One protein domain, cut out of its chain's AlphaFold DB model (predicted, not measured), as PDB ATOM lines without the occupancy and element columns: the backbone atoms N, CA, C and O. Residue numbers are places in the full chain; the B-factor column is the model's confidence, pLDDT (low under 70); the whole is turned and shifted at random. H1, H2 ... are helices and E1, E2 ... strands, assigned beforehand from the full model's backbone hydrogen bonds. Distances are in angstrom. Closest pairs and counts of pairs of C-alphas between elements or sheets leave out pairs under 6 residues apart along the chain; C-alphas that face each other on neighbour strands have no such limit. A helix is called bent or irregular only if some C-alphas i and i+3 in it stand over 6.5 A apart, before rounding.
ATOM      1  N   TYR A 154      29.716  28.034 -24.354       98.00
ATOM      2  CA  TYR A 154      29.539  28.167 -25.801       98.00
ATOM      3  C   TYR A 154      28.149  28.755 -26.084       98.00
ATOM      4  O   TYR A 154      27.299  28.816 -25.192       98.00
ATOM      5  N   VAL A 155      27.929  29.203 -27.317       96.31
ATOM      6  CA  VAL A 155      26.623  29.604 -27.864       96.31
ATOM      7  C   VAL A 155      26.559  29.168 -29.329       96.31
ATOM      8  O   VAL A 155      27.610  28.981 -29.937       96.31
ATOM      9  N   ASP A 156      25.354  29.046 -29.889       96.94
ATOM     10  CA  ASP A 156      25.163  28.807 -31.327       96.94
ATOM     11  C   ASP A 156      25.737  29.984 -32.133       96.94
ATOM     12  O   ASP A 156      25.219  31.104 -32.106       96.94
ATOM     13  N   THR A 157      26.842  29.702 -32.815       95.69
ATOM     14  CA  THR A 157      27.543  30.544 -33.794       95.69
ATOM     15  C   THR A 157      27.606  29.852 -35.159       95.69
ATOM     16  O   THR A 157      28.237  30.355 -36.096       95.69
ATOM     17  N   TYR A 158      26.987  28.674 -35.296       96.69
ATOM     18  CA  TYR A 158      27.111  27.853 -36.487       96.69
ATOM     19  C   TYR A 158      26.467  28.559 -37.680       96.69
ATOM     20  O   TYR A 158      25.263  28.821 -37.753       96.69
ATOM     21  N   GLY A 159      27.294  28.835 -38.682       93.94
ATOM     22  CA  GLY A 159      26.876  29.531 -39.882       93.94
ATOM     23  C   GLY A 159      27.045  31.046 -39.882       93.94
ATOM     24  O   GLY A 159      26.704  31.658 -40.900       93.94
ATOM     25  N   ASP A 160      27.601  31.645 -38.826       92.62
ATOM     26  CA  ASP A 160      27.917  33.076 -38.802       92.62
ATOM     27  C   ASP A 160      28.910  33.474 -39.904       92.62
ATOM     28  O   ASP A 160      29.759  32.691 -40.338       92.62
ATOM     29  N   ALA A 161      28.793  34.705 -40.404       90.50
ATOM     30  CA  ALA A 161      29.527  35.147 -41.587       90.50
ATOM     31  C   ALA A 161      31.039  35.282 -41.324       90.50
ATOM     32  O   ALA A 161      31.467  36.076 -40.482       90.50
ATOM     33  N   ARG A 162      31.860  34.567 -42.107       86.25
ATOM     34  CA  ARG A 162      33.333  34.593 -42.027       86.25
ATOM     35  C   ARG A 162      33.978  34.567 -43.414       86.25
ATOM     36  O   ARG A 162      33.691  33.688 -44.222       86.25
ATOM     37  N   SER A 163      34.856  35.527 -43.708       83.62
ATOM     38  CA  SER A 163      35.406  35.750 -45.061       83.62
ATOM     39  C   SER A 163      36.640  34.916 -45.425       83.62
ATOM     40  O   SER A 163      37.023  34.881 -46.594       83.62
ATOM     41  N   ASP A 164      37.270  34.263 -44.451       79.69
ATOM     42  CA  ASP A 164      38.570  33.589 -44.565       79.69
ATOM     43  C   ASP A 164      38.514  32.050 -44.477       79.69
ATOM     44  O   ASP A 164      39.502  31.381 -44.784       79.69
ATOM     45  N   VAL A 165      37.348  31.489 -44.147       81.38
ATOM     46  CA  VAL A 165      37.057  30.041 -44.126       81.38
ATOM     47  C   VAL A 165      36.435  29.550 -45.447       81.38
ATOM     48  O   VAL A 165      36.099  30.339 -46.337       81.38
ATOM     49  N   HIS A 166      36.271  28.230 -45.623       77.00
ATOM     50  CA  HIS A 166      35.480  27.724 -46.755       77.00
ATOM     51  C   HIS A 166      33.989  28.057 -46.583       77.00
ATOM     52  O   HIS A 166      33.548  28.438 -45.506       77.00
ATOM     53  N   GLY A 167      33.203  27.980 -47.660       80.50
ATOM     54  CA  GLY A 167      31.767  28.305 -47.640       80.50
ATOM     55  C   GLY A 167      31.417  29.796 -47.468       80.50
ATOM     56  O   GLY A 167      30.476  30.254 -48.116       80.50
ATOM     57  N   GLY A 168      32.189  30.552 -46.679       86.69
ATOM     58  CA  GLY A 168      31.913  31.933 -46.260       86.69
ATOM     59  C   GLY A 168      31.207  32.048 -44.897       86.69
ATOM     60  O   GLY A 168      30.614  33.087 -44.605       86.69
ATOM     61  N   TRP A 169      31.196  30.970 -44.105       91.38
ATOM     62  CA  TRP A 169      30.385  30.832 -42.892       91.38
ATOM     63  C   TRP A 169      31.058  29.927 -41.842       91.38
ATOM     64  O   TRP A 169      31.905  29.107 -42.192       91.38
ATOM     65  N   HIS A 170      30.713  30.075 -40.562       94.00
ATOM     66  CA  HIS A 170      31.350  29.380 -39.437       94.00
ATOM     67  C   HIS A 170      30.947  27.895 -39.356       94.00
ATOM     68  O   HIS A 170      29.764  27.589 -39.260       94.00
ATOM     69  N   HIS A 171      31.903  26.964 -39.441       95.56
ATOM     70  CA  HIS A 171      31.607  25.532 -39.639       95.56
ATOM     71  C   HIS A 171      31.292  24.746 -38.353       95.56
ATOM     72  O   HIS A 171      30.927  23.574 -38.435       95.56
ATOM     73  N   GLY A 172      31.389  25.380 -37.187       96.75
ATOM     74  CA  GLY A 172      31.197  24.764 -35.877       96.75
ATOM     75  C   GLY A 172      30.840  25.811 -34.825       96.75
ATOM     76  O   GLY A 172      30.372  26.886 -35.194       96.75
ATOM     77  N   ASP A 173      31.108  25.507 -33.555       98.31
ATOM     78  CA  ASP A 173      30.979  26.448 -32.434       98.31
ATOM     79  C   ASP A 173      32.295  26.580 -31.657       98.31
ATOM     80  O   ASP A 173      33.117  25.657 -31.623       98.31
ATOM     81  N   ASP A 174      32.472  27.733 -31.005       98.50
ATOM     82  CA  ASP A 174      33.644  28.049 -30.188       98.50
ATOM     83  C   ASP A 174      33.348  27.830 -28.698       98.50
ATOM     84  O   ASP A 174      32.538  28.527 -28.082       98.50
ATOM     85  N   ILE A 175      34.030  26.851 -28.101       98.75
ATOM     86  CA  ILE A 175      33.879  26.473 -26.693       98.75
ATOM     87  C   ILE A 175      34.958  27.184 -25.872       98.75
ATOM     88  O   ILE A 175      36.130  26.799 -25.882       98.75
ATOM     89  N   PHE A 176      34.566  28.233 -25.154       98.69
ATOM     90  CA  PHE A 176      35.444  29.051 -24.320       98.69
ATOM     91  C   PHE A 176      35.670  28.400 -22.953       98.69
ATOM     92  O   PHE A 176      34.726  28.021 -22.259       98.69
ATOM     93  N   ALA A 177      36.933  28.311 -22.540       98.44
ATOM     94  CA  ALA A 177      37.348  27.849 -21.217       98.44
ATOM     95  C   ALA A 177      38.753  28.402 -20.885       98.44
ATOM     96  O   ALA A 177      39.399  28.997 -21.756       98.44
ATOM     97  N   PRO A 178      39.271  28.231 -19.653       98.12
ATOM     98  CA  PRO A 178      40.621  28.669 -19.309       98.12
ATOM     99  C   PRO A 178      41.693  28.051 -20.222       98.12
ATOM    100  O   PRO A 178      41.635  26.877 -20.581       98.12
ATOM    101  N   PHE A 179      42.708  28.836 -20.588       98.06
ATOM    102  CA  PHE A 179      43.805  28.360 -21.434       98.06
ATOM    103  C   PHE A 179      44.475  27.113 -20.834       98.06
ATOM    104  O   PHE A 179      44.827  27.105 -19.657       98.06
ATOM    105  N   GLY A 180      44.722  26.088 -21.651       97.69
ATOM    106  CA  GLY A 180      45.441  24.886 -21.233       97.69
ATOM    107  C   GLY A 180      44.619  23.850 -20.460       97.69
ATOM    108  O   GLY A 180      45.217  22.895 -19.957       97.69
ATOM    109  N   VAL A 181      43.286  23.982 -20.376       97.94
ATOM    110  CA  VAL A 181      42.433  22.878 -19.893       97.94
ATOM    111  C   VAL A 181      42.524  21.651 -20.819       97.94
ATOM    112  O   VAL A 181      42.801  21.808 -22.015       97.94
ATOM    113  N   PRO A 182      42.310  20.426 -20.300       98.50
ATOM    114  CA  PRO A 182      42.337  19.211 -21.109       98.50
ATOM    115  C   PRO A 182      41.231  19.201 -22.171       98.50
ATOM    116  O   PRO A 182      40.068  19.481 -21.875       98.50
ATOM    117  N   VAL A 183      41.595  18.818 -23.396       98.75
ATOM    118  CA  VAL A 183      40.666  18.527 -24.497       98.75
ATOM    119  C   VAL A 183      40.658  17.021 -24.735       98.75
ATOM    120  O   VAL A 183      41.717  16.401 -24.892       98.75
ATOM    121  N   VAL A 184      39.465  16.430 -24.751       98.69
ATOM    122  CA  VAL A 184      39.240  14.980 -24.819       98.69
ATOM    123  C   VAL A 184      38.597  14.554 -26.134       98.69
ATOM    124  O   VAL A 184      37.901  15.330 -26.785       98.69
ATOM    125  N   ALA A 185      38.808  13.299 -26.528       98.44
ATOM    126  CA  ALA A 185      38.064  12.708 -27.632       98.44
ATOM    127  C   ALA A 185      36.595  12.501 -27.230       98.44
ATOM    128  O   ALA A 185      36.309  11.758 -26.292       98.44
ATOM    129  N   VAL A 186      35.660  13.104 -27.970       98.69
ATOM    130  CA  VAL A 186      34.210  12.971 -27.703       98.69
ATOM    131  C   VAL A 186      33.686  11.545 -27.890       98.69
ATOM    132  O   VAL A 186      32.628  11.191 -27.377       98.69
ATOM    133  N   ALA A 187      34.429  10.722 -28.634       98.25
ATOM    134  CA  ALA A 187      34.077   9.366 -29.022       98.25
ATOM    135  C   ALA A 187      35.326   8.483 -29.146       98.25
ATOM    136  O   ALA A 187      36.404   8.962 -29.506       98.25
ATOM    137  N   SER A 188      35.153   7.178 -28.929       97.88
ATOM    138  CA  SER A 188      36.154   6.172 -29.289       97.88
ATOM    139  C   SER A 188      36.315   6.097 -30.810       97.88
ATOM    140  O   SER A 188      35.334   6.178 -31.554       97.88
ATOM    141  N   GLY A 189      37.554   5.957 -31.282       97.06
ATOM    142  CA  GLY A 189      37.854   5.967 -32.711       97.06
ATOM    143  C   GLY A 189      39.313   6.282 -33.023       97.06
ATOM    144  O   GLY A 189      40.198   6.071 -32.196       97.06
ATOM    145  N   THR A 190      39.571   6.794 -34.226       97.81
ATOM    146  CA  THR A 190      40.923   6.966 -34.778       97.81
ATOM    147  C   THR A 190      41.250   8.432 -35.046       97.81
ATOM    148  O   THR A 190      40.550   9.120 -35.801       97.81
ATOM    149  N   ILE A 191      42.359   8.903 -34.475       97.56
ATOM    150  CA  ILE A 191      42.894  10.239 -34.739       97.56
ATOM    151  C   ILE A 191      43.552  10.283 -36.119       97.56
ATOM    152  O   ILE A 191      44.266   9.375 -36.545       97.56
ATOM    153  N   ASN A 192      43.282  11.367 -36.837       95.06
ATOM    154  CA  ASN A 192      43.812  11.638 -38.162       95.06
ATOM    155  C   ASN A 192      43.976  13.155 -38.377       95.06
ATOM    156  O   ASN A 192      43.574  13.964 -37.543       95.06
ATOM    157  N   ARG A 193      44.596  13.546 -39.502       93.94
ATOM    158  CA  ARG A 193      44.728  14.955 -39.937       93.94
ATOM    159  C   ARG A 193      45.260  15.898 -38.835       93.94
ATOM    160  O   ARG A 193      44.777  17.018 -38.676       93.94
ATOM    161  N   VAL A 194      46.278  15.457 -38.094       95.12
ATOM    162  CA  VAL A 194      46.938  16.224 -37.017       95.12
ATOM    163  C   VAL A 194      47.959  17.219 -37.579       95.12
ATOM    164  O   VAL A 194      48.495  17.019 -38.670       95.12
ATOM    165  N   GLY A 195      48.213  18.317 -36.864       93.81
ATOM    166  CA  GLY A 195      49.286  19.271 -37.165       93.81
ATOM    167  C   GLY A 195      48.785  20.694 -37.406       93.81
ATOM    168  O   GLY A 195      47.682  21.041 -36.994       93.81
ATOM    169  N   TRP A 196      49.621  21.526 -38.035       94.81
ATOM    170  CA  TRP A 196      49.323  22.948 -38.227       94.81
ATOM    171  C   TRP A 196      48.416  23.196 -39.439       94.81
ATOM    172  O   TRP A 196      48.595  22.593 -40.501       94.81
ATOM    173  N   GLU A 197      47.482  24.126 -39.293       91.75
ATOM    174  CA  GLU A 197      46.637  24.720 -40.329       91.75
ATOM    175  C   GLU A 197      46.656  26.252 -40.150       91.75
ATOM    176  O   GLU A 197      46.923  26.749 -39.060       91.75
ATOM    177  N   LYS A 198      46.460  27.028 -41.219       88.38
ATOM    178  CA  LYS A 198      46.605  28.487 -41.184       88.38
ATOM    179  C   LYS A 198      45.511  29.174 -40.352       88.38
ATOM    180  O   LYS A 198      45.821  30.154 -39.685       88.38
ATOM    181  N   VAL A 199      44.271  28.694 -40.423       91.25
ATOM    182  CA  VAL A 199      43.147  29.186 -39.613       91.25
ATOM    183  C   VAL A 199      43.120  28.404 -38.303       91.25
ATOM    184  O   VAL A 199      43.350  28.976 -37.249       91.25
ATOM    185  N   GLY A 200      42.988  27.076 -38.370       94.75
ATOM    186  CA  GLY A 200      42.814  26.220 -37.189       94.75
ATOM    187  C   GLY A 200      44.028  26.061 -36.260       94.75
ATOM    188  O   GLY A 200      43.921  25.356 -35.260       94.75
ATOM    189  N   GLY A 201      45.187  26.650 -36.575       96.12
ATOM    190  CA  GLY A 201      46.408  26.531 -35.771       96.12
ATOM    191  C   GLY A 201      46.840  25.074 -35.579       96.12
ATOM    192  O   GLY A 201      46.859  24.304 -36.541       96.12
ATOM    193  N   TRP A 202      47.161  24.660 -34.349       97.25
ATOM    194  CA  TRP A 202      47.224  23.238 -34.010       97.25
ATOM    195  C   TRP A 202      45.820  22.635 -34.001       97.25
ATOM    196  O   TRP A 202      44.993  22.954 -33.146       97.25
ATOM    197  N   ARG A 203      45.590  21.706 -34.932       97.19
ATOM    198  CA  ARG A 203      44.336  20.970 -35.052       97.19
ATOM    199  C   ARG A 203      44.532  19.466 -35.193       97.19
ATOM    200  O   ARG A 203      45.567  18.989 -35.668       97.19
ATOM    201  N   LEU A 204      43.488  18.719 -34.861       97.69
ATOM    202  CA  LEU A 204      43.354  17.299 -35.177       97.69
ATOM    203  C   LEU A 204      41.925  16.972 -35.613       97.69
ATOM    204  O   LEU A 204      41.018  17.798 -35.512       97.69
ATOM    205  N   TRP A 205      41.731  15.746 -36.087       98.00
ATOM    206  CA  TRP A 205      40.413  15.166 -36.298       98.00
ATOM    207  C   TRP A 205      40.310  13.817 -35.587       98.00
ATOM    208  O   TRP A 205      41.240  13.011 -35.655       98.00
ATOM    209  N   VAL A 206      39.164  13.539 -34.970       98.31
ATOM    210  CA  VAL A 206      38.785  12.191 -34.515       98.31
ATOM    211  C   VAL A 206      37.735  11.658 -35.481       98.31
ATOM    212  O   VAL A 206      36.774  12.357 -35.787       98.31
ATOM    213  N   ARG A 207      37.891  10.423 -35.957       97.94
ATOM    214  CA  ARG A 207      36.831   9.690 -36.656       97.94
ATOM    215  C   ARG A 207      36.347   8.561 -35.758       97.94
ATOM    216  O   ARG A 207      37.164   7.712 -35.406       97.94
ATOM    217  N   ASN A 208      35.069   8.555 -35.381       97.75
ATOM    218  CA  ASN A 208      34.525   7.500 -34.522       97.75
ATOM    219  C   ASN A 208      34.367   6.168 -35.280       97.75
ATOM    220  O   ASN A 208      34.425   6.120 -36.514       97.75
ATOM    221  N   ASP A 209      34.143   5.084 -34.539       96.19
ATOM    222  CA  ASP A 209      33.956   3.744 -35.113       96.19
ATOM    223  C   ASP A 209      32.729   3.653 -36.041       96.19
ATOM    224  O   ASP A 209      32.717   2.877 -36.997       96.19
ATOM    225  N   ALA A 210      31.708   4.483 -35.807       96.88
ATOM    226  CA  ALA A 210      30.526   4.549 -36.659       96.88
ATOM    227  C   ALA A 210      30.756   5.299 -37.989       96.88
ATOM    228  O   ALA A 210      29.951   5.155 -38.918       96.88
ATOM    229  N   GLY A 211      31.852   6.055 -38.107       97.31
ATOM    230  CA  GLY A 211      32.287   6.776 -39.302       97.31
ATOM    231  C   GLY A 211      31.991   8.279 -39.331       97.31
ATOM    232  O   GLY A 211      32.200   8.878 -40.384       97.31
ATOM    233  N   ASP A 212      31.508   8.877 -38.240       98.38
ATOM    234  CA  ASP A 212      31.371  10.333 -38.091       98.38
ATOM    235  C   ASP A 212      32.747  10.966 -37.810       98.38
ATOM    236  O   ASP A 212      33.611  10.337 -37.190       98.38
ATOM    237  N   GLU A 213      32.969  12.203 -38.261       98.50
ATOM    238  CA  GLU A 213      34.243  12.918 -38.088       98.50
ATOM    239  C   GLU A 213      34.049  14.193 -37.245       98.50
ATOM    240  O   GLU A 213      33.068  14.915 -37.402       98.50
ATOM    241  N   PHE A 214      34.990  14.469 -36.339       98.69
ATOM    242  CA  PHE A 214      34.957  15.587 -35.390       98.69
ATOM    243  C   PHE A 214      36.244  16.401 -35.505       98.69
ATOM    244  O   PHE A 214      37.334  15.815 -35.517       98.69
ATOM    245  N   TYR A 215      36.127  17.725 -35.588       98.69
ATOM    246  CA  TYR A 215      37.260  18.649 -35.697       98.69
ATOM    247  C   TYR A 215      37.557  19.334 -34.366       98.69
ATOM    248  O   TYR A 215      36.642  19.658 -33.618       98.69
ATOM    249  N   TYR A 216      38.842  19.564 -34.097       98.69
ATOM    250  CA  TYR A 216      39.331  20.216 -32.886       98.69
ATOM    251  C   TYR A 216      40.465  21.155 -33.295       98.69
ATOM    252  O   TYR A 216      41.473  20.678 -33.826       98.69
ATOM    253  N   ALA A 217      40.316  22.457 -33.061       98.50
ATOM    254  CA  ALA A 217      41.275  23.479 -33.487       98.50
ATOM    255  C   ALA A 217      41.729  24.416 -32.353       98.50
ATOM    256  O   ALA A 217      41.288  24.312 -31.209       98.50
ATOM    257  N   HIS A 218      42.666  25.304 -32.686       98.25
ATOM    258  CA  HIS A 218      43.277  26.316 -31.817       98.25
ATOM    259  C   HIS A 218      44.048  25.770 -30.604       98.25
ATOM    260  O   HIS A 218      44.389  26.526 -29.694       98.25
ATOM    261  N   LEU A 219      44.385  24.478 -30.606       98.50
ATOM    262  CA  LEU A 219      44.989  23.779 -29.473       98.50
ATOM    263  C   LEU A 219      46.334  24.401 -29.056       98.50
ATOM    264  O   LEU A 219      47.139  24.832 -29.876       98.50
ATOM    265  N   SER A 220      46.632  24.410 -27.759       97.56
ATOM    266  CA  SER A 220      47.923  24.890 -27.250       97.56
ATOM    267  C   SER A 220      49.023  23.819 -27.283       97.56
ATOM    268  O   SER A 220      50.210  24.151 -27.233       97.56
ATOM    269  N   GLY A 221      48.646  22.542 -27.400       96.31
ATOM    270  CA  GLY A 221      49.549  21.394 -27.490       96.31
ATOM    271  C   GLY A 221      48.811  20.051 -27.473       96.31
ATOM    272  O   GLY A 221      47.581  20.004 -27.408       96.31
ATOM    273  N   TYR A 222      49.575  18.957 -27.514       96.94
ATOM    274  CA  TYR A 222      49.077  17.578 -27.608       96.94
ATOM    275  C   TYR A 222      49.482  16.730 -26.395       96.94
ATOM    276  O   TYR A 222      50.393  17.102 -25.660       96.94
ATOM    277  N   THR A 223      48.850  15.567 -26.200       94.06
ATOM    278  CA  THR A 223      49.258  14.573 -25.176       94.06
ATOM    279  C   THR A 223      50.214  13.495 -25.691       94.06
ATOM    280  O   THR A 223      50.815  12.782 -24.891       94.06
ATOM    281  N   ARG A 224      50.377  13.363 -27.014       87.44
ATOM    282  CA  ARG A 224      51.412  12.537 -27.663       87.44
ATOM    283  C   ARG A 224      51.758  13.079 -29.055       87.44
ATOM    284  O   ARG A 224      50.998  13.854 -29.631       87.44
ATOM    285  N   SER A 225      52.932  12.724 -29.572       75.62
ATOM    286  CA  SER A 225      53.507  13.291 -30.807       75.62
ATOM    287  C   SER A 225      53.318  12.410 -32.048       75.62
ATOM    288  O   SER A 225      53.635  12.827 -33.158       75.62
ATOM    289  N   ASP A 226      52.815  11.194 -31.858       75.00
ATOM    290  CA  ASP A 226      52.782  10.064 -32.791       75.00
ATOM    291  C   ASP A 226      51.363   9.740 -33.300       75.00
ATOM    292  O   ASP A 226      51.112   8.634 -33.764       75.00
ATOM    293  N   PHE A 227      50.441  10.712 -33.249       80.62
ATOM    294  CA  PHE A 227      48.993  10.574 -33.498       80.62
ATOM    295  C   PHE A 227      48.536  10.030 -34.883       80.62
ATOM    296  O   PHE A 227      47.348  10.077 -35.217       80.62
ATOM    297  N   HIS A 228      49.435   9.536 -35.731       76.44
ATOM    298  CA  HIS A 228      49.109   9.042 -37.067       76.44
ATOM    299  C   HIS A 228      48.335   7.719 -37.011       76.44
ATOM    300  O   HIS A 228      48.904   6.663 -36.749       76.44
ATOM    301  N   SER A 229      47.031   7.783 -37.300       83.50
ATOM    302  CA  SER A 229      46.103   6.641 -37.243       83.50
ATOM    303  C   SER A 229      45.997   6.000 -35.852       83.50
ATOM    304  O   SER A 229      45.598   4.843 -35.722       83.50
ATOM    305  N   THR A 230      46.337   6.746 -34.799       90.69
ATOM    306  CA  THR A 230      46.296   6.265 -33.417       90.69
ATOM    307  C   THR A 230      44.856   6.121 -32.941       90.69
ATOM    308  O   THR A 230      44.059   7.056 -33.062       90.69
ATOM    309  N   ARG A 231      44.525   4.968 -32.356       96.19
ATOM    310  CA  ARG A 231      43.219   4.748 -31.731       96.19
ATOM    311  C   ARG A 231      43.156   5.399 -30.349       96.19
ATOM    312  O   ARG A 231      44.136   5.368 -29.604       96.19
ATOM    313  N   VAL A 232      42.002   5.967 -30.019       96.44
ATOM    314  CA  VAL A 232      41.689   6.585 -28.725       96.44
ATOM    315  C   VAL A 232      40.307   6.167 -28.238       96.44
ATOM    316  O   VAL A 232      39.451   5.772 -29.033       96.44
ATOM    317  N   ASN A 233      40.100   6.264 -26.928       97.06
ATOM    318  CA  ASN A 233      38.810   6.032 -26.281       97.06
ATOM    319  C   ASN A 233      38.065   7.359 -26.055       97.06
ATOM    320  O   ASN A 233      38.696   8.408 -25.916       97.06
ATOM    321  N   ALA A 234      36.735   7.313 -25.954       97.62
ATOM    322  CA  ALA A 234      35.945   8.452 -25.484       97.62
ATOM    323  C   ALA A 234      36.446   8.933 -24.104       97.62
ATOM    324  O   ALA A 234      36.803   8.119 -23.252       97.62
ATOM    325  N   GLY A 235      36.518  10.249 -23.896       97.81
ATOM    326  CA  GLY A 235      37.047  10.862 -22.669       97.81
ATOM    327  C   GLY A 235      38.577  10.833 -22.525       97.81
ATOM    328  O   GLY A 235      39.111  11.443 -21.602       97.81
ATOM    329  N   GLN A 236      39.318  10.186 -23.431       97.81
ATOM    330  CA  GLN A 236      40.783  10.221 -23.415       97.81
ATOM    331  C   GLN A 236      41.297  11.617 -23.793       97.81
ATOM    332  O   GLN A 236      40.880  12.171 -24.810       97.81
ATOM    333  N   VAL A 237      42.252  12.165 -23.033       98.25
ATOM    334  CA  VAL A 237      42.868  13.468 -23.338       98.25
ATOM    335  C   VAL A 237      43.749  13.378 -24.585       98.25
ATOM    336  O   VAL A 237      44.711  12.603 -24.633       98.25
ATOM    337  N   ILE A 238      43.443  14.206 -25.582       97.88
ATOM    338  CA  ILE A 238      44.122  14.255 -26.888       97.88
ATOM    339  C   ILE A 238      44.926  15.547 -27.090       97.88
ATOM    340  O   ILE A 238      45.877  15.581 -27.872       97.88
ATOM    341  N   GLY A 239      44.608  16.601 -26.344       97.88
ATOM    342  CA  GLY A 239      45.353  17.852 -26.376       97.88
ATOM    343  C   GLY A 239      44.904  18.819 -25.295       97.88
ATOM    344  O   GLY A 239      44.290  18.422 -24.305       97.88
ATOM    345  N   PHE A 240      45.230  20.089 -25.496       98.56
ATOM    346  CA  PHE A 240      44.960  21.159 -24.544       98.56
ATOM    347  C   PHE A 240      44.372  22.371 -25.259       98.56
ATOM    348  O   PHE A 240      44.829  22.733 -26.345       98.56
ATOM    349  N   LEU A 241      43.377  23.009 -24.645       98.56
ATOM    350  CA  LEU A 241      42.721  24.196 -25.191       98.56
ATOM    351  C   LEU A 241      43.719  25.355 -25.298       98.56
ATOM    352  O   LEU A 241      44.633  25.483 -24.476       98.56
ATOM    353  N   GLY A 242      43.588  26.191 -26.323       98.06
ATOM    354  CA  GLY A 242      44.565  27.232 -26.620       98.06
ATOM    355  C   GLY A 242      43.972  28.404 -27.380       98.06
ATOM    356  O   GLY A 242      42.826  28.785 -27.162       98.06
ATOM    357  N   ASN A 243      44.799  29.006 -28.232       97.38
ATOM    358  CA  ASN A 243      44.401  30.041 -29.177       97.38
ATOM    359  C   ASN A 243      45.334  30.106 -30.406       97.38
ATOM    360  O   ASN A 243      45.625  31.190 -30.887       97.38
ATOM    361  N   THR A 244      45.880  28.994 -30.908       97.06
ATOM    362  CA  THR A 244      46.748  29.051 -32.113       97.06
ATOM    363  C   THR A 244      45.957  29.309 -33.397       97.06
ATOM    364  O   THR A 244      44.846  28.802 -33.532       97.06
ATOM    365  N   GLY A 245      46.566  29.957 -34.388       94.94
ATOM    366  CA  GLY A 245      45.969  30.234 -35.693       94.94
ATOM    367  C   GLY A 245      45.342  31.627 -35.765       94.94
ATOM    368  O   GLY A 245      45.897  32.593 -35.244       94.94
ATOM    369  N   ASP A 246      44.183  31.764 -36.405       93.06
ATOM    370  CA  ASP A 246      43.465  33.048 -36.456       93.06
ATOM    371  C   ASP A 246      42.964  33.504 -35.070       93.06
ATOM    372  O   ASP A 246      42.947  34.702 -34.784       93.06
ATOM    373  N   ALA A 247      42.687  32.551 -34.175       94.56
ATOM    374  CA  ALA A 247      42.422  32.764 -32.753       94.56
ATOM    375  C   ALA A 247      43.558  33.477 -31.979       94.56
ATOM    376  O   ALA A 247      43.340  33.913 -30.846       94.56
ATOM    377  N   PHE A 248      44.764  33.636 -32.545       94.31
ATOM    378  CA  PHE A 248      45.963  34.039 -31.796       94.31
ATOM    379  C   PHE A 248      45.954  35.454 -31.204       94.31
ATOM    380  O   PHE A 248      46.761  35.751 -30.319       94.31
ATOM    381  N   THR A 249      45.024  36.326 -31.590       90.50
ATOM    382  CA  THR A 249      44.791  37.613 -30.907       90.50
ATOM    383  C   THR A 249      43.606  37.594 -29.934       90.50
ATOM    384  O   THR A 249      43.516  38.494 -29.100       90.50
ATOM    385  N   GLY A 250      42.738  36.581 -29.998       91.44
ATOM    386  CA  GLY A 250      41.499  36.475 -29.226       91.44
ATOM    387  C   GLY A 250      41.628  35.786 -27.862       91.44
ATOM    388  O   GLY A 250      42.726  35.476 -27.379       91.44
ATOM    389  N   ALA A 251      40.466  35.557 -27.244       95.69
ATOM    390  CA  ALA A 251      40.319  34.768 -26.023       95.69
ATOM    391  C   ALA A 251      40.497  33.258 -26.307       95.69
ATOM    392  O   ALA A 251      40.157  32.813 -27.406       95.69
ATOM    393  N   PRO A 252      41.008  32.457 -25.351       97.88
ATOM    394  CA  PRO A 252      41.171  31.015 -25.532       97.88
ATOM    395  C   PRO A 252      39.840  30.281 -25.731       97.88
ATOM    396  O   PRO A 252      38.892  30.495 -24.975       97.88
ATOM    397  N   HIS A 253      39.797  29.391 -26.718       98.69
ATOM    398  CA  HIS A 253      38.651  28.535 -27.022       98.69
ATOM    399  C   HIS A 253      39.099  27.266 -27.759       98.69
ATOM    400  O   HIS A 253      40.201  27.194 -28.307       98.69
ATOM    401  N   LEU A 254      38.232  26.256 -27.765       98.81
ATOM    402  CA  LEU A 254      38.271  25.142 -28.702       98.81
ATOM    403  C   LEU A 254      37.219  25.408 -29.780       98.81
ATOM    404  O   LEU A 254      36.029  25.361 -29.479       98.81
ATOM    405  N   HIS A 255      37.644  25.629 -31.022       98.75
ATOM    406  CA  HIS A 255      36.724  25.551 -32.157       98.75
ATOM    407  C   HIS A 255      36.432  24.077 -32.465       98.75
ATOM    408  O   HIS A 255      37.368  23.274 -32.601       98.75
ATOM    409  N   PHE A 256      35.148  23.723 -32.549       98.81
ATOM    410  CA  PHE A 256      34.678  22.343 -32.647       98.81
ATOM    411  C   PHE A 256      33.608  22.168 -33.738       98.81
ATOM    412  O   PHE A 256      32.558  22.808 -33.698       98.81
ATOM    413  N   GLU A 257      33.845  21.255 -34.688       98.50
ATOM    414  CA  GLU A 257      32.901  20.933 -35.775       98.50
ATOM    415  C   GLU A 257      32.449  19.466 -35.710       98.50
ATOM    416  O   GLU A 257      33.261  18.561 -35.481       98.50
ATOM    417  N   VAL A 258      31.175  19.213 -36.028       98.56
ATOM    418  CA  VAL A 258      30.587  17.869 -36.162       98.56
ATOM    419  C   VAL A 258      30.291  17.575 -37.636       98.56
ATOM    420  O   VAL A 258      29.562  18.320 -38.289       98.56
ATOM    421  N   HIS A 259      30.823  16.467 -38.165       98.06
ATOM    422  CA  HIS A 259      30.619  16.007 -39.549       98.06
ATOM    423  C   HIS A 259      29.976  14.608 -39.566       98.06
ATOM    424  O   HIS A 259      30.684  13.594 -39.576       98.06
ATOM    425  N   PRO A 260      28.631  14.519 -39.588       97.94
ATOM    426  CA  PRO A 260      27.911  13.250 -39.580       97.94
ATOM    427  C   PRO A 260      28.233  12.409 -40.818       97.94
ATOM    428  O   PRO A 260      28.267  12.912 -41.948       97.94
ATOM    429  N   ARG A 261      28.398  11.097 -40.638       97.12
ATOM    430  CA  ARG A 261      28.816  10.157 -41.695       97.12
ATOM    431  C   ARG A 261      27.958  10.205 -42.966       97.12
ATOM    432  O   ARG A 261      28.460  10.016 -44.072       97.12
ATOM    433  N   GLN A 262      26.666  10.508 -42.824       96.44
ATOM    434  CA  GLN A 262      25.685  10.617 -43.912       96.44
ATOM    435  C   GLN A 262      25.891  11.877 -44.784       96.44
ATOM    436  O   GLN A 262      25.362  11.967 -45.903       96.44
ATOM    437  N   LEU A 263      26.646  12.857 -44.274       96.25
ATOM    438  CA  LEU A 263      26.924  14.151 -44.894       96.25
ATOM    439  C   LEU A 263      28.359  14.290 -45.418       96.25
ATOM    440  O   LEU A 263      28.569  15.137 -46.279       96.25
ATOM    441  N   LEU A 264      29.303  13.410 -45.056       94.56
ATOM    442  CA  LEU A 264      30.700  13.422 -45.552       94.56
ATOM    443  C   LEU A 264      30.840  13.435 -47.092       94.56
ATOM    444  O   LEU A 264      31.843  13.899 -47.634       94.56
ATOM    445  N   ARG A 265      29.810  13.001 -47.828       93.31
ATOM    446  CA  ARG A 265      29.675  13.165 -49.294       93.31
ATOM    447  C   ARG A 265      29.663  14.628 -49.779       93.31
ATOM    448  O   ARG A 265      29.890  14.876 -50.960       93.31
ATOM    449  N   LEU A 266      29.383  15.584 -48.892       91.88
ATOM    450  CA  LEU A 266      29.479  17.035 -49.103       91.88
ATOM    451  C   LEU A 266      30.886  17.572 -48.776       91.88
ATOM    452  O   LEU A 266      31.208  18.707 -49.122       91.88
ATOM    453  N   ARG A 267      31.765  16.722 -48.224       90.62
ATOM    454  CA  ARG A 267      33.118  17.045 -47.752       90.62
ATOM    455  C   ARG A 267      33.024  18.018 -46.567       90.62
ATOM    456  O   ARG A 267      32.170  17.815 -45.717       90.62
ATOM    457  N   TYR A 268      33.883  19.035 -46.502       89.75
ATOM    458  CA  TYR A 268      33.911  20.009 -45.402       89.75
ATOM    459  C   TYR A 268      32.592  20.805 -45.266       89.75
ATOM    460  O   TYR A 268      32.116  21.006 -44.158       89.75
ATOM    461  N   ASP A 269      31.905  21.092 -46.380       89.44
ATOM    462  CA  ASP A 269      30.542  21.661 -46.392       89.44
ATOM    463  C   ASP A 269      29.456  20.687 -45.840       89.44
ATOM    464  O   ASP A 269      28.259  20.931 -45.989       89.44
ATOM    465  N   GLY A 270      29.857  19.532 -45.294       93.12
ATOM    466  CA  GLY A 270      29.011  18.558 -44.601       93.12
ATOM    467  C   GLY A 270      28.914  18.764 -43.086       93.12
ATOM    468  O   GLY A 270      28.197  17.997 -42.441       93.12
ATOM    469  N   ALA A 271      29.607  19.771 -42.542       95.94
ATOM    470  CA  ALA A 271      29.511  20.189 -41.146       95.94
ATOM    471  C   ALA A 271      28.075  20.583 -40.760       95.94
ATOM    472  O   ALA A 271      27.343  21.151 -41.580       95.94
ATOM    473  N   VAL A 272      27.686  20.348 -39.507       97.31
ATOM    474  CA  VAL A 272      26.383  20.735 -38.935       97.31
ATOM    475  C   VAL A 272      26.550  21.464 -37.602       97.31
ATOM    476  O   VAL A 272      27.563  21.280 -36.932       97.31
ATOM    477  N   ASP A 273      25.520  22.233 -37.235       97.81
ATOM    478  CA  ASP A 273      25.272  22.815 -35.905       97.81
ATOM    479  C   ASP A 273      25.692  21.840 -34.786       97.81
ATOM    480  O   ASP A 273      25.052  20.790 -34.635       97.81
ATOM    481  N   PRO A 274      26.787  22.135 -34.050       98.00
ATOM    482  CA  PRO A 274      27.258  21.288 -32.970       98.00
ATOM    483  C   PRO A 274      26.524  21.537 -31.646       98.00
ATOM    484  O   PRO A 274      26.431  20.592 -30.860       98.00
ATOM    485  N   THR A 275      25.967  22.734 -31.409       97.75
ATOM    486  CA  THR A 275      25.273  23.128 -30.165       97.75
ATOM    487  C   THR A 275      24.323  22.044 -29.646       97.75
ATOM    488  O   THR A 275      24.489  21.582 -28.521       97.75
ATOM    489  N   LYS A 276      23.403  21.518 -30.470       96.00
ATOM    490  CA  LYS A 276      22.439  20.494 -29.997       96.00
ATOM    491  C   LYS A 276      23.059  19.148 -29.614       96.00
ATOM    492  O   LYS A 276      22.421  18.360 -28.919       96.00
ATOM    493  N   TYR A 277      24.256  18.843 -30.114       97.56
ATOM    494  CA  TYR A 277      24.997  17.664 -29.680       97.56
ATOM    495  C   TYR A 277      25.719  17.968 -28.368       97.56
ATOM    496  O   TYR A 277      25.571  17.202 -27.421       97.56
ATOM    497  N   LEU A 278      26.405  19.113 -28.290       98.00
ATOM    498  CA  LEU A 278      27.081  19.608 -27.089       98.00
ATOM    499  C   LEU A 278      26.130  19.649 -25.876       98.00
ATOM    500  O   LEU A 278      26.460  19.065 -24.847       98.00
ATOM    501  N   ASP A 279      24.910  20.173 -26.049       96.94
ATOM    502  CA  ASP A 279      23.831  20.212 -25.040       96.94
ATOM    503  C   ASP A 279      23.421  18.829 -24.489       96.94
ATOM    504  O   ASP A 279      22.760  18.731 -23.454       96.94
ATOM    505  N   SER A 280      23.749  17.750 -25.209       96.19
ATOM    506  CA  SER A 280      23.314  16.375 -24.925       96.19
ATOM    507  C   SER A 280      24.431  15.450 -24.432       96.19
ATOM    508  O   SER A 280      24.175  14.276 -24.152       96.19
ATOM    509  N   TRP A 281      25.675  15.930 -24.379       97.75
ATOM    510  CA  TRP A 281      26.855  15.101 -24.125       97.75
ATOM    511  C   TRP A 281      27.289  15.130 -22.658       97.75
ATOM    512  O   TRP A 281      27.068  16.092 -21.929       97.75
ATOM    513  N   SER A 282      27.914  14.043 -22.201       97.31
ATOM    514  CA  SER A 282      28.320  13.919 -20.797       97.31
ATOM    515  C   SER A 282      29.586  14.729 -20.526       97.31
ATOM    516  O   SER A 282      30.625  14.483 -21.139       97.31
ATOM    517  N   HIS A 283      29.517  15.679 -19.596       97.44
ATOM    518  CA  HIS A 283      30.678  16.453 -19.161       97.44
ATOM    519  C   HIS A 283      31.589  15.634 -18.236       97.44
ATOM    520  O   HIS A 283      31.123  14.829 -17.428       97.44
ATOM    521  N   LEU A 284      32.899  15.870 -18.338       97.44
ATOM    522  CA  LEU A 284      33.882  15.433 -17.349       97.44
ATOM    523  C   LEU A 284      34.308  16.649 -16.526       97.44
ATOM    524  O   LEU A 284      34.821  17.613 -17.088       97.44
ATOM    525  N   GLU A 285      34.141  16.591 -15.206       96.12
ATOM    526  CA  GLU A 285      34.586  17.660 -14.296       96.12
ATOM    527  C   GLU A 285      36.116  17.709 -14.160       96.12
ATOM    528  O   GLU A 285      36.714  18.774 -14.008       96.12
ATOM    529  N   SER A 286      36.772  16.547 -14.216       95.19
ATOM    530  CA  SER A 286      38.225  16.410 -14.092       95.19
ATOM    531  C   SER A 286      38.736  15.163 -14.818       95.19
ATOM    532  O   SER A 286      37.979  14.228 -15.081       95.19
ATOM    533  N   VAL A 287      40.026  15.162 -15.163       96.19
ATOM    534  CA  VAL A 287      40.737  14.012 -15.739       96.19
ATOM    535  C   VAL A 287      42.239  14.146 -15.476       96.19
ATOM    536  O   VAL A 287      42.781  15.256 -15.511       96.19
ATOM    537  N   ASP A 288      42.928  13.023 -15.280       93.88
ATOM    538  CA  ASP A 288      44.390  12.983 -15.228       93.88
ATOM    539  C   ASP A 288      44.982  13.238 -16.621       93.88
ATOM    540  O   ASP A 288      45.115  12.345 -17.459       93.88
ATOM    541  N   ALA A 289      45.310  14.501 -16.893       93.75
ATOM    542  CA  ALA A 289      45.856  14.923 -18.175       93.75
ATOM    543  C   ALA A 289      47.385  14.704 -18.247       93.75
ATOM    544  O   ALA A 289      48.105  15.314 -17.445       93.75
ATOM    545  N   PRO A 290      47.890  13.911 -19.223       94.44
ATOM    546  CA  PRO A 290      49.320  13.653 -19.425       94.44
ATOM    547  C   PRO A 290      50.180  14.915 -19.586       94.44
ATOM    548  O   PRO A 290      49.675  16.020 -19.793       94.44
ATOM    549  N   LEU A 291      51.506  14.750 -19.554       94.31
ATOM    550  CA  LEU A 291      52.425  15.848 -19.864       94.31
ATOM    551  C   LEU A 291      52.201  16.367 -21.301       94.31
ATOM    552  O   LEU A 291      52.124  15.558 -22.230       94.31
ATOM    553  N   PRO A 292      52.128  17.696 -21.515       95.38
ATOM    554  CA  PRO A 292      52.045  18.255 -22.856       95.38
ATOM    555  C   PRO A 292      53.295  17.963 -23.684       95.38
ATOM    556  O   PRO A 292      54.420  18.156 -23.221       95.38
ATOM    557  N   VAL A 293      53.095  17.601 -24.949       94.00
ATOM    558  CA  VAL A 293      54.163  17.455 -25.940       94.00
ATOM    559  C   VAL A 293      53.956  18.397 -27.119       94.00
ATOM    560  O   VAL A 293      52.829  18.758 -27.476       94.00
ATOM    561  N   HIS A 294      55.067  18.777 -27.746       85.31
ATOM    562  CA  HIS A 294      55.070  19.613 -28.935       85.31
ATOM    563  C   HIS A 294      55.343  18.769 -30.196       85.31
ATOM    564  O   HIS A 294      56.276  17.966 -30.194       85.31
ATOM    565  N   PRO A 295      54.577  18.943 -31.289       82.38
ATOM    566  CA  PRO A 295      54.816  18.268 -32.571       82.38
ATOM    567  C   PRO A 295      56.006  18.894 -33.336       82.38
ATOM    568  O   PRO A 295      56.692  19.795 -32.847       82.38
ATOM    569  N   ARG A 296      56.244  18.495 -34.593       89.25
ATOM    570  CA  ARG A 296      57.151  19.243 -35.485       89.25
ATOM    571  C   ARG A 296      56.597  20.654 -35.734       89.25
ATOM    572  O   ARG A 296      55.514  20.800 -36.290       89.25
ATOM    573  N   LEU A 297      57.358  21.680 -35.343       91.19
ATOM    574  CA  LEU A 297      57.028  23.096 -35.557       91.19
ATOM    575  C   LEU A 297      56.784  23.435 -37.044       91.19
ATOM    576  O   LEU A 297      57.464  22.867 -37.906       91.19
ATOM    577  N   PRO A 298      55.927  24.433 -37.350       90.25
ATOM    578  CA  PRO A 298      55.802  24.989 -38.695       90.25
ATOM    579  C   PRO A 298      57.150  25.443 -39.271       90.25
ATOM    580  O   PRO A 298      58.080  25.804 -38.543       90.25
ATOM    581  N   GLU A 299      57.269  25.449 -40.595       91.00
ATOM    582  CA  GLU A 299      58.499  25.871 -41.285       91.00
ATOM    583  C   GLU A 299      58.556  27.389 -41.491       91.00
ATOM    584  O   GLU A 299      59.627  27.988 -41.413       91.00
ATOM    585  N   GLN A 300      57.397  28.035 -41.646       90.75
ATOM    586  CA  GLN A 300      57.290  29.490 -41.728       90.75
ATOM    587  C   GLN A 300      57.601  30.139 -40.370       90.75
ATOM    588  O   GLN A 300      57.002  29.798 -39.350       90.75
ATOM    589  N   LEU A 301      58.519  31.113 -40.362       90.44
ATOM    590  CA  LEU A 301      59.098  31.681 -39.138       90.44
ATOM    591  C   LEU A 301      58.070  32.319 -38.185       90.44
ATOM    592  O   LEU A 301      58.234  32.214 -36.971       90.44
ATOM    593  N   LEU A 302      57.022  32.969 -38.704       89.75
ATOM    594  CA  LEU A 302      55.991  33.599 -37.868       89.75
ATOM    595  C   LEU A 302      55.136  32.546 -37.149       89.75
ATOM    596  O   LEU A 302      55.088  32.553 -35.922       89.75
ATOM    597  N   LEU A 303      54.589  31.576 -37.890       91.19
ATOM    598  CA  LEU A 303      53.818  30.449 -37.339       91.19
ATOM    599  C   LEU A 303      54.663  29.595 -36.372       91.19
ATOM    600  O   LEU A 303      54.176  29.120 -35.351       91.19
ATOM    601  N   ARG A 304      55.969  29.445 -36.642       92.75
ATOM    602  CA  ARG A 304      56.916  28.800 -35.718       92.75
ATOM    603  C   ARG A 304      57.045  29.553 -34.395       92.75
ATOM    604  O   ARG A 304      57.038  28.923 -33.336       92.75
ATOM    605  N   ARG A 305      57.211  30.880 -34.450       93.38
ATOM    606  CA  ARG A 305      57.287  31.743 -33.258       93.38
ATOM    607  C   ARG A 305      55.984  31.703 -32.459       93.38
ATOM    608  O   ARG A 305      56.050  31.638 -31.238       93.38
ATOM    609  N   GLU A 306      54.842  31.687 -33.139       93.81
ATOM    610  CA  GLU A 306      53.512  31.533 -32.543       93.81
ATOM    611  C   GLU A 306      53.376  30.213 -31.775       93.81
ATOM    612  O   GLU A 306      53.217  30.221 -30.557       93.81
ATOM    613  N   ALA A 307      53.550  29.080 -32.463       94.56
ATOM    614  CA  ALA A 307      53.446  27.746 -31.881       94.56
ATOM    615  C   ALA A 307      54.381  27.560 -30.673       94.56
ATOM    616  O   ALA A 307      53.976  27.030 -29.639       94.56
ATOM    617  N   SER A 308      55.617  28.063 -30.778       94.25
ATOM    618  CA  SER A 308      56.604  28.003 -29.690       94.25
ATOM    619  C   SER A 308      56.221  28.894 -28.501       94.25
ATOM    620  O   SER A 308      56.497  28.539 -27.356       94.25
ATOM    621  N   TYR A 309      55.592  30.048 -28.751       94.94
ATOM    622  CA  TYR A 309      55.090  30.943 -27.708       94.94
ATOM    623  C   TYR A 309      53.912  30.307 -26.960       94.94
ATOM    624  O   TYR A 309      53.970  30.182 -25.735       94.94
ATOM    625  N   VAL A 310      52.891  29.840 -27.689       95.88
ATOM    626  CA  VAL A 310      51.681  29.233 -27.110       95.88
ATOM    627  C   VAL A 310      52.015  27.952 -26.343       95.88
ATOM    628  O   VAL A 310      51.574  27.783 -25.208       95.88
ATOM    629  N   PHE A 311      52.878  27.084 -26.881       96.31
ATOM    630  CA  PHE A 311      53.292  25.884 -26.153       96.31
ATOM    631  C   PHE A 311      54.092  26.210 -24.884       96.31
ATOM    632  O   PHE A 311      53.905  25.567 -23.852       96.31
ATOM    633  N   ARG A 312      54.932  27.257 -24.897       95.38
ATOM    634  CA  ARG A 312      55.607  27.712 -23.671       95.38
ATOM    635  C   ARG A 312      54.610  28.242 -22.634       95.38
ATOM    636  O   ARG A 312      54.861  28.074 -21.446       95.38
ATOM    637  N   GLN A 313      53.483  28.835 -23.047       95.88
ATOM    638  CA  GLN A 313      52.401  29.194 -22.118       95.88
ATOM    639  C   GLN A 313      51.750  27.939 -21.525       95.88
ATOM    640  O   GLN A 313      51.550  27.887 -20.314       95.88
ATOM    641  N   LEU A 314      51.494  26.910 -22.341       96.50
ATOM    642  CA  LEU A 314      50.917  25.645 -21.877       96.50
ATOM    643  C   LEU A 314      51.808  24.951 -20.844       96.50
ATOM    644  O   LEU A 314      51.316  24.538 -19.799       96.50
ATOM    645  N   LEU A 315      53.118  24.882 -21.090       96.19
ATOM    646  CA  LEU A 315      54.063  24.320 -20.124       96.19
ATOM    647  C   LEU A 315      54.080  25.083 -18.790       96.19
ATOM    648  O   LEU A 315      54.260  24.458 -17.750       96.19
ATOM    649  N   VAL A 316      53.874  26.405 -18.793       95.38
ATOM    650  CA  VAL A 316      53.779  27.198 -17.553       95.38
ATOM    651  C   VAL A 316      52.458  26.939 -16.823       95.38
ATOM    652  O   VAL A 316      52.466  26.696 -15.621       95.38
ATOM    653  N   VAL A 317      51.326  26.928 -17.537       95.00
ATOM    654  CA  VAL A 317      49.995  26.683 -16.944       95.00
ATOM    655  C   VAL A 317      49.833  25.237 -16.450       95.00
ATOM    656  O   VAL A 317      49.127  24.992 -15.479       95.00
ATOM    657  N   ARG A 318      50.534  24.272 -17.057       93.56
ATOM    658  CA  ARG A 318      50.626  22.880 -16.580       93.56
ATOM    659  C   ARG A 318      51.782  22.647 -15.592       93.56
ATOM    660  O   ARG A 318      52.104  21.498 -15.313       93.56
ATOM    661  N   HIS A 319      52.407  23.712 -15.080       93.56
ATOM    662  CA  HIS A 319      53.498  23.697 -14.089       93.56
ATOM    663  C   HIS A 319      54.761  22.892 -14.476       93.56
ATOM    664  O   HIS A 319      55.600  22.602 -13.629       93.56
ATOM    665  N   VAL A 320      54.944  22.594 -15.766       93.06
ATOM    666  CA  VAL A 320      56.146  21.946 -16.324       93.06
ATOM    667  C   VAL A 320      57.305  22.945 -16.469       93.06
ATOM    668  O   VAL A 320      58.472  22.567 -16.408       93.06
ATOM    669  N   LEU A 321      57.002  24.238 -16.640       92.38
ATOM    670  CA  LEU A 321      57.981  25.329 -16.609       92.38
ATOM    671  C   LEU A 321      57.634  26.351 -15.525       92.38
ATOM    672  O   LEU A 321      56.542  26.909 -15.511       92.38
ATOM    673  N   VAL A 322      58.609  26.666 -14.669       88.31
ATOM    674  CA  VAL A 322      58.454  27.663 -13.593       88.31
ATOM    675  C   VAL A 322      58.553  29.100 -14.124       88.31
ATOM    676  O   VAL A 322      57.885  29.999 -13.623       88.31
ATOM    677  N   THR A 323      59.380  29.350 -15.147       86.19
ATOM    678  CA  THR A 323      59.620  30.705 -15.675       86.19
ATOM    679  C   THR A 323      58.439  31.207 -16.518       86.19
ATOM    680  O   THR A 323      58.225  30.662 -17.607       86.19
ATOM    681  N   PRO A 324      57.742  32.296 -16.126       81.75
ATOM    682  CA  PRO A 324      56.587  32.808 -16.862       81.75
ATOM    683  C   PRO A 324      56.872  33.148 -18.330       81.75
ATOM    684  O   PRO A 324      58.015  33.385 -18.745       81.75
ATOM    685  N   VAL A 325      55.813  33.203 -19.141       82.12
ATOM    686  CA  VAL A 325      55.884  33.745 -20.504       82.12
ATOM    687  C   VAL A 325      55.681  35.254 -20.462       82.12
ATOM    688  O   VAL A 325      54.650  35.758 -20.028       82.12
ATOM    689  N   GLU A 326      56.688  35.983 -20.928       82.94
ATOM    690  CA  GLU A 326      56.666  37.438 -20.958       82.94
ATOM    691  C   GLU A 326      55.749  37.924 -22.090       82.94
ATOM    692  O   GLU A 326      56.108  37.812 -23.260       82.94
ATOM    693  N   GLN A 327      54.592  38.507 -21.758       80.25
ATOM    694  CA  GLN A 327      53.603  38.961 -22.755       80.25
ATOM    695  C   GLN A 327      54.187  39.960 -23.774       80.25
ATOM    696  O   GLN A 327      53.815  39.945 -24.944       80.25
ATOM    697  N   ARG A 328      55.194  40.756 -23.379       79.75
ATOM    698  CA  ARG A 328      55.953  41.652 -24.280       79.75
ATOM    699  C   ARG A 328      56.783  40.933 -25.361       79.75
ATOM    700  O   ARG A 328      57.321  41.589 -26.242       79.75
ATOM    701  N   LYS A 329      56.905  39.601 -25.289       82.75
ATOM    702  CA  LYS A 329      57.521  38.727 -26.303       82.75
ATOM    703  C   LYS A 329      56.487  37.949 -27.135       82.75
ATOM    704  O   LYS A 329      56.893  37.113 -27.942       82.75
ATOM    705  N   ARG A 330      55.178  38.210 -26.974       87.88
ATOM    706  CA  ARG A 330      54.131  37.669 -27.860       87.88
ATOM    707  C   ARG A 330      54.430  38.107 -29.300       87.88
ATOM    708  O   ARG A 330      54.565  39.309 -29.532       87.88
TER     709      ARG A 330
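What this domain is: This is residues 154 to 330 of the 409 residues of the protein "M23 family metallopeptidase" of Actinobacteria bacterium (UniProt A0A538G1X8). A twisted sheet of five strands, E1, E7, E5, E4 and E3, is covered over part of one face by a small two-stranded sheet of E2 and E6. The one long helix, H4, stands at one end of this body with residues 318 to 330 folding back past it, the short helices H2 and H3 lie at the opposite end, and long loops run round the outside. The printed part has 177 residues with seven named strands and four named helices, in the order E1 E2 E3 E4 E5 E6 H1 E7 H2 H3 H4. Both sheets are antiparallel, the larger in the order E1 - E7 - E5 - E4 - E3, and the class is mixed, helices and strands, with 71 residues, under half, in named elements. The whole is compact, with a radius of gyration of the C-alphas of 15.7 A and spans of 48 by 36 by 29 A.

How they stand to each other: Start at residues 154 to 172, which hold no named element, and come to E1, residues 173 to 176, an edge strand of the large sheet. Its antiparallel neighbour is E7, residues 253 to 259, where you find N 175 and O 254 at 2.8 A. Next comes E2, residues 182 to 184, the antiparallel neighbour of E6, residues 237 to 240, with N 183 and O 239 at 2.9 A; E2 is only just apart from E7, the closest C-alphas being 8.2 A apart. Then look at E3, residues 189 to 197, E4, residues 201 to 208, and E5, residues 213 to 216, a meander, each strand the antiparallel neighbour of the one before. E3 and E4 form a hairpin, with N 190 and O 207 at 2.8 A, and so do E4 and E5, with N 214 and O 206 at 2.8 A. E5 is also the antiparallel neighbour of E7, with N 259 and O 213 at 2.8 A; E7 is staggered, pairing with E1 over residues 253 to 256 and with E5 over 256 to 259. E4 and E6 are near each other, with 6 pairs of C-alphas within 10 A. H1, residues 246 to 249, H2, residues 264 to 270, H3, residues 275 to 278, and H4, residues 301 to 317, are on the large sheet, but each only grazes it. The closest C-alphas of H2 and E7 are those of Gly 270 and His 259, 5.9 A apart; H1 and H4 are close but not clearly touching, with Phe 248 and Glu 306 closest at 8.0 A between C-alphas. In H4 every O i to N i+4 pair is within hydrogen-bond range, in H2 0 of 3 are, beside 2 of 4 O i to N i+3 pairs, and H1 and H3 are too short for an O i to N i+4 pair.

Where its parts are: Find C-alpha 173 at (30.979, 26.448, -32.434), where E1 begins. E3 measures 22.1 A from first to last C-alpha, E4 22.5 A and E7 19.5 A; E2, E5 and E6 are shorter. H1 is irregular, C-alphas 246 and 249 being 7.3 A apart, and so is H2, with C-alphas 265 and 268 at 8.9 A; H3 has four residues. H4 runs 24.5 A to C-alpha 317 at (49.995, 26.683, -16.944).

The domain as a whole: The two C-alphas farthest apart are those of Gln 262 and Thr 323, at 48.5 A. The printed part has no cut, and the long links are E5 to E6, with 20 residues, and H3 to H4, with 22. The mean pLDDT of the printed part is 94.0, and no printed residue is under 70.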